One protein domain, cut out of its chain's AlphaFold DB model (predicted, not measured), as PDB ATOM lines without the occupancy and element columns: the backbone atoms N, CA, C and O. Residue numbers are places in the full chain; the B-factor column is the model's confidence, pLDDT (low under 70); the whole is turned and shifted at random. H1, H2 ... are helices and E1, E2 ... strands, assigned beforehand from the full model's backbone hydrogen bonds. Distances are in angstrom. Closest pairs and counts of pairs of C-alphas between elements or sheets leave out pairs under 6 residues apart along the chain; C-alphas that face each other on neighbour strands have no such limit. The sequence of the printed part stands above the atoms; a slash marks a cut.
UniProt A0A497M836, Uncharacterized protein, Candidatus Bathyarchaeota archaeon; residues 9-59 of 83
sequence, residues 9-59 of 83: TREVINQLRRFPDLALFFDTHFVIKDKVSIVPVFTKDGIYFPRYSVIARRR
ATOM      1  N   THR A   9      48.154 -46.466   8.808       71.75
ATOM      2  CA  THR A   9      46.847 -45.925   8.433       71.75
ATOM      3  C   THR A   9      46.279 -45.024   9.528       71.75
ATOM      4  O   THR A   9      45.875 -43.895   9.240       71.75
ATOM      5  N   ARG A  10      46.265 -45.475  10.790       75.50
ATOM      6  CA  ARG A  10      45.845 -44.637  11.931       75.50
ATOM      7  C   ARG A  10      46.739 -43.420  12.094       75.50
ATOM      8  O   ARG A  10      46.221 -42.331  12.333       75.50
ATOM      9  N   GLU A  11      48.048 -43.592  11.955       81.88
ATOM     10  CA  GLU A  11      49.004 -42.503  12.144       81.88
ATOM     11  C   GLU A  11      48.835 -41.411  11.080       81.88
ATOM     12  O   GLU A  11      48.682 -40.236  11.415       81.88
ATOM     13  N   VAL A  12      48.723 -41.791   9.806       80.12
ATOM     14  CA  VAL A  12      48.464 -40.856   8.700       80.12
ATOM     15  C   VAL A  12      47.135 -40.123   8.898       80.12
ATOM     16  O   VAL A  12      47.072 -38.907   8.730       80.12
ATOM     17  N   ILE A  13      46.068 -40.813   9.319       77.69
ATOM     18  CA  ILE A  13      44.773 -40.164   9.592       77.69
ATOM     19  C   ILE A  13      44.880 -39.177  10.756       77.69
ATOM     20  O   ILE A  13      44.312 -38.086  10.691       77.69
ATOM     21  N   ASN A  14      45.607 -39.525  11.817       81.06
ATOM     22  CA  ASN A  14      45.816 -38.629  12.951       81.06
ATOM     23  C   ASN A  14      46.622 -37.384  12.560       81.06
ATOM     24  O   ASN A  14      46.329 -36.293  13.049       81.06
ATOM     25  N   GLN A  15      47.589 -37.519  11.651       82.44
ATOM     26  CA  GLN A  15      48.313 -36.381  11.087       82.44
ATOM     27  C   GLN A  15      47.403 -35.512  10.212       82.44
ATOM     28  O   GLN A  15      47.390 -34.294  10.375       82.44
ATOM     29  N   LEU A  16      46.574 -36.116   9.355       79.44
ATOM     30  CA  LEU A  16      45.626 -35.388   8.503       79.44
ATOM     31  C   LEU A  16      44.535 -34.661   9.303       79.44
ATOM     32  O   LEU A  16      44.100 -33.581   8.914       79.44
ATOM     33  N   ARG A  17      44.142 -35.193  10.465       79.25
ATOM     34  CA  ARG A  17      43.232 -34.524  11.413       79.25
ATOM     35  C   ARG A  17      43.801 -33.247  12.034       79.25
ATOM     36  O   ARG A  17      43.035 -32.482  12.610       79.25
ATOM     37  N   ARG A  18      45.112 -32.995  11.938       82.56
ATOM     38  CA  ARG A  18      45.702 -31.721  12.385       82.56
ATOM     39  C   ARG A  18      45.311 -30.554  11.481       82.56
ATOM     40  O   ARG A  18      45.380 -29.412  11.922       82.56
ATOM     41  N   PHE A  19      44.881 -30.831  10.249       81.50
ATOM     42  CA  PHE A  19      44.356 -29.819   9.341       81.50
ATOM     43  C   PHE A  19      42.856 -29.627   9.610       81.50
ATOM     44  O   PHE A  19      42.081 -30.561   9.380       81.50
ATOM     45  N   PRO A  20      42.424 -28.449  10.096       72.00
ATOM     46  CA  PRO A  20      41.044 -28.230  10.530       72.00
ATOM     47  C   PRO A  20      40.017 -28.471   9.415       72.00
ATOM     48  O   PRO A  20      38.957 -29.039   9.679       72.00
ATOM     49  N   ASP A  21      40.365 -28.141   8.171       70.44
ATOM     50  CA  ASP A  21      39.475 -28.291   7.012       70.44
ATOM     51  C   ASP A  21      39.260 -29.762   6.620       70.44
ATOM     52  O   ASP A  21      38.197 -30.150   6.135       70.44
ATOM     53  N   LEU A  22      40.253 -30.616   6.881       75.00
ATOM     54  CA  LEU A  22      40.192 -32.048   6.584       75.00
ATOM     55  C   LEU A  22      39.651 -32.861   7.763       75.00
ATOM     56  O   LEU A  22      39.025 -33.904   7.564       75.00
ATOM     57  N   ALA A  23      39.864 -32.391   8.993       76.94
ATOM     58  CA  ALA A  23      39.467 -33.089  10.210       76.94
ATOM     59  C   ALA A  23      37.967 -33.407  10.226       76.94
ATOM     60  O   ALA A  23      37.567 -34.538  10.521       76.94
ATOM     61  N   LEU A  24      37.135 -32.433   9.842       76.50
ATOM     62  CA  LEU A  24      35.693 -32.629   9.804       76.50
ATOM     63  C   LEU A  24      35.287 -33.648   8.735       76.50
ATOM     64  O   LEU A  24      34.455 -34.514   9.002       76.50
ATOM     65  N   PHE A  25      35.896 -33.595   7.550       79.69
ATOM     66  CA  PHE A  25      35.634 -34.555   6.481       79.69
ATOM     67  C   PHE A  25      35.937 -35.994   6.930       79.69
ATOM     68  O   PHE A  25      35.092 -36.881   6.774       79.69
ATOM     69  N   PHE A  26      37.086 -36.215   7.576       79.06
ATOM     70  CA  PHE A  26      37.461 -37.532   8.094       79.06
ATOM     71  C   PHE A  26      36.520 -38.036   9.192       79.06
ATOM     72  O   PHE A  26      36.100 -39.193   9.152       79.06
ATOM     73  N   ASP A  27      36.125 -37.174  10.128       76.12
ATOM     74  CA  ASP A  27      35.251 -37.551  11.245       76.12
ATOM     75  C   ASP A  27      33.812 -37.879  10.823       76.12
ATOM     76  O   ASP A  27      33.119 -38.683  11.464       76.12
ATOM     77  N   THR A  28      33.341 -37.240   9.756       77.31
ATOM     78  CA  THR A  28      31.959 -37.365   9.285       77.31
ATOM     79  C   THR A  28      31.791 -38.519   8.297       77.31
ATOM     80  O   THR A  28      30.822 -39.279   8.394       77.31
ATOM     81  N   HIS A  29      32.751 -38.713   7.391       80.94
ATOM     82  CA  HIS A  29      32.605 -39.632   6.258       80.94
ATOM     83  C   HIS A  29      33.291 -40.985   6.450       80.94
ATOM     84  O   HIS A  29      32.927 -41.945   5.760       80.94
ATOM     85  N   PHE A  30      34.240 -41.105   7.385       81.62
ATOM     86  CA  PHE A  30      35.058 -42.307   7.530       81.62
ATOM     87  C   PHE A  30      35.096 -42.842   8.960       81.62
ATOM     88  O   PHE A  30      34.882 -42.136   9.940       81.62
ATOM     89  N   VAL A  31      35.343 -44.146   9.063       82.94
ATOM     90  CA  VAL A  31      35.605 -44.857  10.315       82.94
ATOM     91  C   VAL A  31      36.745 -45.835  10.068       82.94
ATOM     92  O   VAL A  31      36.742 -46.561   9.072       82.94
ATOM     93  N   ILE A  32      37.691 -45.876  11.001       82.56
ATOM     94  CA  ILE A  32      38.749 -46.883  11.026       82.56
ATOM     95  C   ILE A  32      38.158 -48.157  11.621       82.56
ATOM     96  O   ILE A  32      37.584 -48.130  12.711       82.56
ATOM     97  N   LYS A  33      38.249 -49.264  10.888       82.19
ATOM     98  CA  LYS A  33      37.796 -50.579  11.348       82.19
ATOM     99  C   LYS A  33      38.945 -51.560  11.287       82.19
ATOM    100  O   LYS A  33      39.692 -51.559  10.315       82.19
ATOM    101  N   ASP A  34      39.017 -52.442  12.269       82.44
ATOM    102  CA  ASP A  34      39.949 -53.559  12.227       82.44
ATOM    103  C   ASP A  34      39.320 -54.696  11.424       82.44
ATOM    104  O   ASP A  34      38.188 -55.115  11.684       82.44
ATOM    105  N   LYS A  35      40.040 -55.163  10.404       82.50
ATOM    106  CA  LYS A  35      39.659 -56.320   9.600       82.50
ATOM    107  C   LYS A  35      40.685 -57.425   9.765       82.50
ATOM    108  O   LYS A  35      41.886 -57.189   9.866       82.50
ATOM    109  N   VAL A  36      40.178 -58.650   9.768       83.94
ATOM    110  CA  VAL A  36      41.000 -59.854   9.696       83.94
ATOM    111  C   VAL A  36      41.339 -60.092   8.226       83.94
ATOM    112  O   VAL A  36      40.460 -60.022   7.363       83.94
ATOM    113  N   SER A  37      42.613 -60.330   7.937       80.56
ATOM    114  CA  SER A  37      43.061 -60.762   6.618       80.56
ATOM    115  C   SER A  37      42.419 -62.086   6.247       80.56
ATOM    116  O   SER A  37      42.289 -62.976   7.078       80.56
ATOM    117  N   ILE A  38      42.026 -62.215   4.984       84.88
ATOM    118  CA  ILE A  38      41.577 -63.489   4.411       84.88
ATOM    119  C   ILE A  38      42.799 -64.338   4.031       84.88
ATOM    120  O   ILE A  38      42.708 -65.557   3.948       84.88
ATOM    121  N   VAL A  39      43.954 -63.694   3.832       83.12
ATOM    122  CA  VAL A  39      45.222 -64.356   3.530       83.12
ATOM    123  C   VAL A  39      45.873 -64.791   4.848       83.12
ATOM    124  O   VAL A  39      46.230 -63.913   5.645       83.12
ATOM    125  N   PRO A  40      46.010 -66.106   5.096       85.94
ATOM    126  CA  PRO A  40      46.718 -66.617   6.259       85.94
ATOM    127  C   PRO A  40      48.227 -66.447   6.092       85.94
ATOM    128  O   PRO A  40      48.762 -66.551   4.989       85.94
ATOM    129  N   VAL A  41      48.919 -66.261   7.209       86.50
ATOM    130  CA  VAL A  41      50.374 -66.337   7.276       86.50
ATOM    131  C   VAL A  41      50.750 -67.609   8.024       86.50
ATOM    132  O   VAL A  41      50.252 -67.893   9.116       86.50
ATOM    133  N   PHE A  42      51.623 -68.395   7.404       87.00
ATOM    134  CA  PHE A  42      52.109 -69.653   7.951       87.00
ATOM    135  C   PHE A  42      53.392 -69.398   8.744       87.00
ATOM    136  O   PHE A  42      54.358 -68.847   8.218       87.00
ATOM    137  N   THR A  43      53.403 -69.803  10.010       85.88
ATOM    138  CA  THR A  43      54.567 -69.720  10.904       85.88
ATOM    139  C   THR A  43      54.926 -71.101  11.431       85.88
ATOM    140  O   THR A  43      54.136 -72.036  11.312       85.88
ATOM    141  N   LYS A  44      56.115 -71.237  12.035       86.38
ATOM    142  CA  LYS A  44      56.550 -72.500  12.657       86.38
ATOM    143  C   LYS A  44      55.581 -72.986  13.746       86.38
ATOM    144  O   LYS A  44      55.465 -74.190  13.938       86.38
ATOM    145  N   ASP A  45      54.864 -72.062  14.384       84.50
ATOM    146  CA  ASP A  45      53.941 -72.328  15.493       84.50
ATOM    147  C   ASP A  45      52.473 -72.482  15.046       84.50
ATOM    148  O   ASP A  45      51.604 -72.782  15.863       84.50
ATOM    149  N   GLY A  46      52.172 -72.290  13.752       86.94
ATOM    150  CA  GLY A  46      50.832 -72.484  13.194       86.94
ATOM    151  C   GLY A  46      50.397 -71.437  12.167       86.94
ATOM    152  O   GLY A  46      51.197 -70.663  11.630       86.94
ATOM    153  N   ILE A  47      49.093 -71.438  11.879       89.31
ATOM    154  CA  ILE A  47      48.436 -70.536  10.925       89.31
ATOM    155  C   ILE A  47      47.845 -69.354  11.691       89.31
ATOM    156  O   ILE A  47      47.001 -69.551  12.566       89.31
ATOM    157  N   TYR A  48      48.239 -68.131  11.334       87.69
ATOM    158  CA  TYR A  48      47.651 -66.919  11.897       87.69
ATOM    159  C   TYR A  48      47.077 -66.018  10.805       87.69
ATOM    160  O   TYR A  48      47.610 -65.918   9.701       87.69
ATOM    161  N   PHE A  49      45.981 -65.330  11.121       86.81
ATOM    162  CA  PHE A  49      45.384 -64.336  10.234       86.81
ATOM    163  C   PHE A  49      45.701 -62.933  10.762       86.81
ATOM    164  O   PHE A  49      45.177 -62.561  11.820       86.81
ATOM    165  N   PRO A  50      46.553 -62.144  10.076       83.69
ATOM    166  CA  PRO A  50      46.902 -60.807  10.536       83.69
ATOM    167  C   PRO A  50      45.667 -59.908  10.581       83.69
ATOM    168  O   PRO A  50      44.791 -59.969   9.712       83.69
ATOM    169  N   ARG A  51      45.607 -59.048  11.599       83.31
ATOM    170  CA  ARG A  51      44.621 -57.970  11.683       83.31
ATOM    171  C   ARG A  51      45.261 -56.694  11.171       83.31
ATOM    172  O   ARG A  51      46.372 -56.372  11.569       83.31
ATOM    173  N   TYR A  52      44.552 -55.974  10.319       80.00
ATOM    174  CA  TYR A  52      44.982 -54.674   9.822       80.00
ATOM    175  C   TYR A  52      43.815 -53.698   9.882       80.00
ATOM    176  O   TYR A  52      42.642 -54.088   9.806       80.00
ATOM    177  N   SER A  53      44.127 -52.419  10.035       80.88
ATOM    178  CA  SER A  53      43.112 -51.378  10.050       80.88
ATOM    179  C   SER A  53      42.818 -50.887   8.638       80.88
ATOM    180  O   SER A  53      43.703 -50.740   7.798       80.88
ATOM    181  N   VAL A  54      41.539 -50.638   8.369       79.56
ATOM    182  CA  VAL A  54      41.047 -50.137   7.087       79.56
ATOM    183  C   VAL A  54      40.204 -48.891   7.271       79.56
ATOM    184  O   VAL A  54      39.441 -48.766   8.233       79.56
ATOM    185  N   ILE A  55      40.286 -47.999   6.289       79.62
ATOM    186  CA  ILE A  55      39.403 -46.842   6.180       79.62
ATOM    187  C   ILE A  55      38.116 -47.299   5.501       79.62
ATOM    188  O   ILE A  55      38.102 -47.644   4.321       79.62
ATOM    189  N   ALA A  56      37.020 -47.319   6.252       82.00
ATOM    190  CA  ALA A  56      35.705 -47.645   5.725       82.00
ATOM    191  C   ALA A  56      34.821 -46.399   5.691       82.00
ATOM    192  O   ALA A  56      34.867 -45.562   6.594       82.00
ATOM    193  N   ARG A  57      33.953 -46.304   4.677       81.19
ATOM    194  CA  ARG A  57      32.929 -45.258   4.641       81.19
ATOM    195  C   ARG A  57      31.959 -45.457   5.803       81.19
ATOM    196  O   ARG A  57      31.445 -46.560   6.020       81.19
ATOM    197  N   ARG A  58      31.712 -44.390   6.556       83.50
ATOM    198  CA  ARG A  58      30.743 -44.395   7.648       83.50
ATOM    199  C   ARG A  58      29.345 -44.570   7.062       83.50
ATOM    200  O   ARG A  58      28.972 -43.887   6.112       83.50
ATOM    201  N   ARG A  59      28.552 -45.483   7.629       83.62
ATOM    202  CA  ARG A  59      27.103 -45.468   7.397       83.62
ATOM    203  C   ARG A  59      26.538 -44.340   8.245       83.62
ATOM    204  O   ARG A  59      26.664 -44.382   9.464       83.62
TER     205      ARG A  59
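What this domain is: This is residues 9 to 59 of the 83 residues of an uncharacterized protein of Candidatus Bathyarchaeota archaeon (UniProt A0A497M836). What shape is it? A helical hairpin, H1 and H2, leads into a long ribbon of E1 and E4, beyond which the small hairpin E2 and E3 ends the rod, residues 42 to 47 sticking out. What makes it? The printed part has 51 residues with two named helices, then four named strands, mixed in class, in two antiparallel pairs. How spread? It is only just extended, close to loose, with radius of gyration of the C-alphas 15.1 A and spans 47 by 23 by 10 A.

Where its parts are: Which helices? H1 is residues 9 to 16, from C-alpha 9 at (46.847, -45.925, 8.433); H2 is 20 to 29, 14.8 A long. Which strands? E1 is 30 to 36, E2 41 to 43, E3 46 to 48 and E4 51 to 57, ending at C-alpha 57 (32.929, -45.258, 4.641); E1 and E4 each measure 18.7 A.

How they stand to each other: Do H1 and H2 meet? They only just touch, with 3 pairs of C-alphas within 8 A, closest Leu 16 and Leu 22, 6.7 A. Their O i to N i+4 pairs are within hydrogen-bond range throughout H1 and in 4 of 6 in H2. Which strands pair? E1 and E4 are antiparallel, N 33 to O 54 3.0 A; E2 and E3 likewise, N 43 to O 46 2.9 A.

The domain as a whole: How long? The farthest C-alphas, of Asp 21 and Lys 44, are 47.7 A apart. Any break? The printed part has no cut, its links are tight, and no printed residue is under 70 in pLDDT.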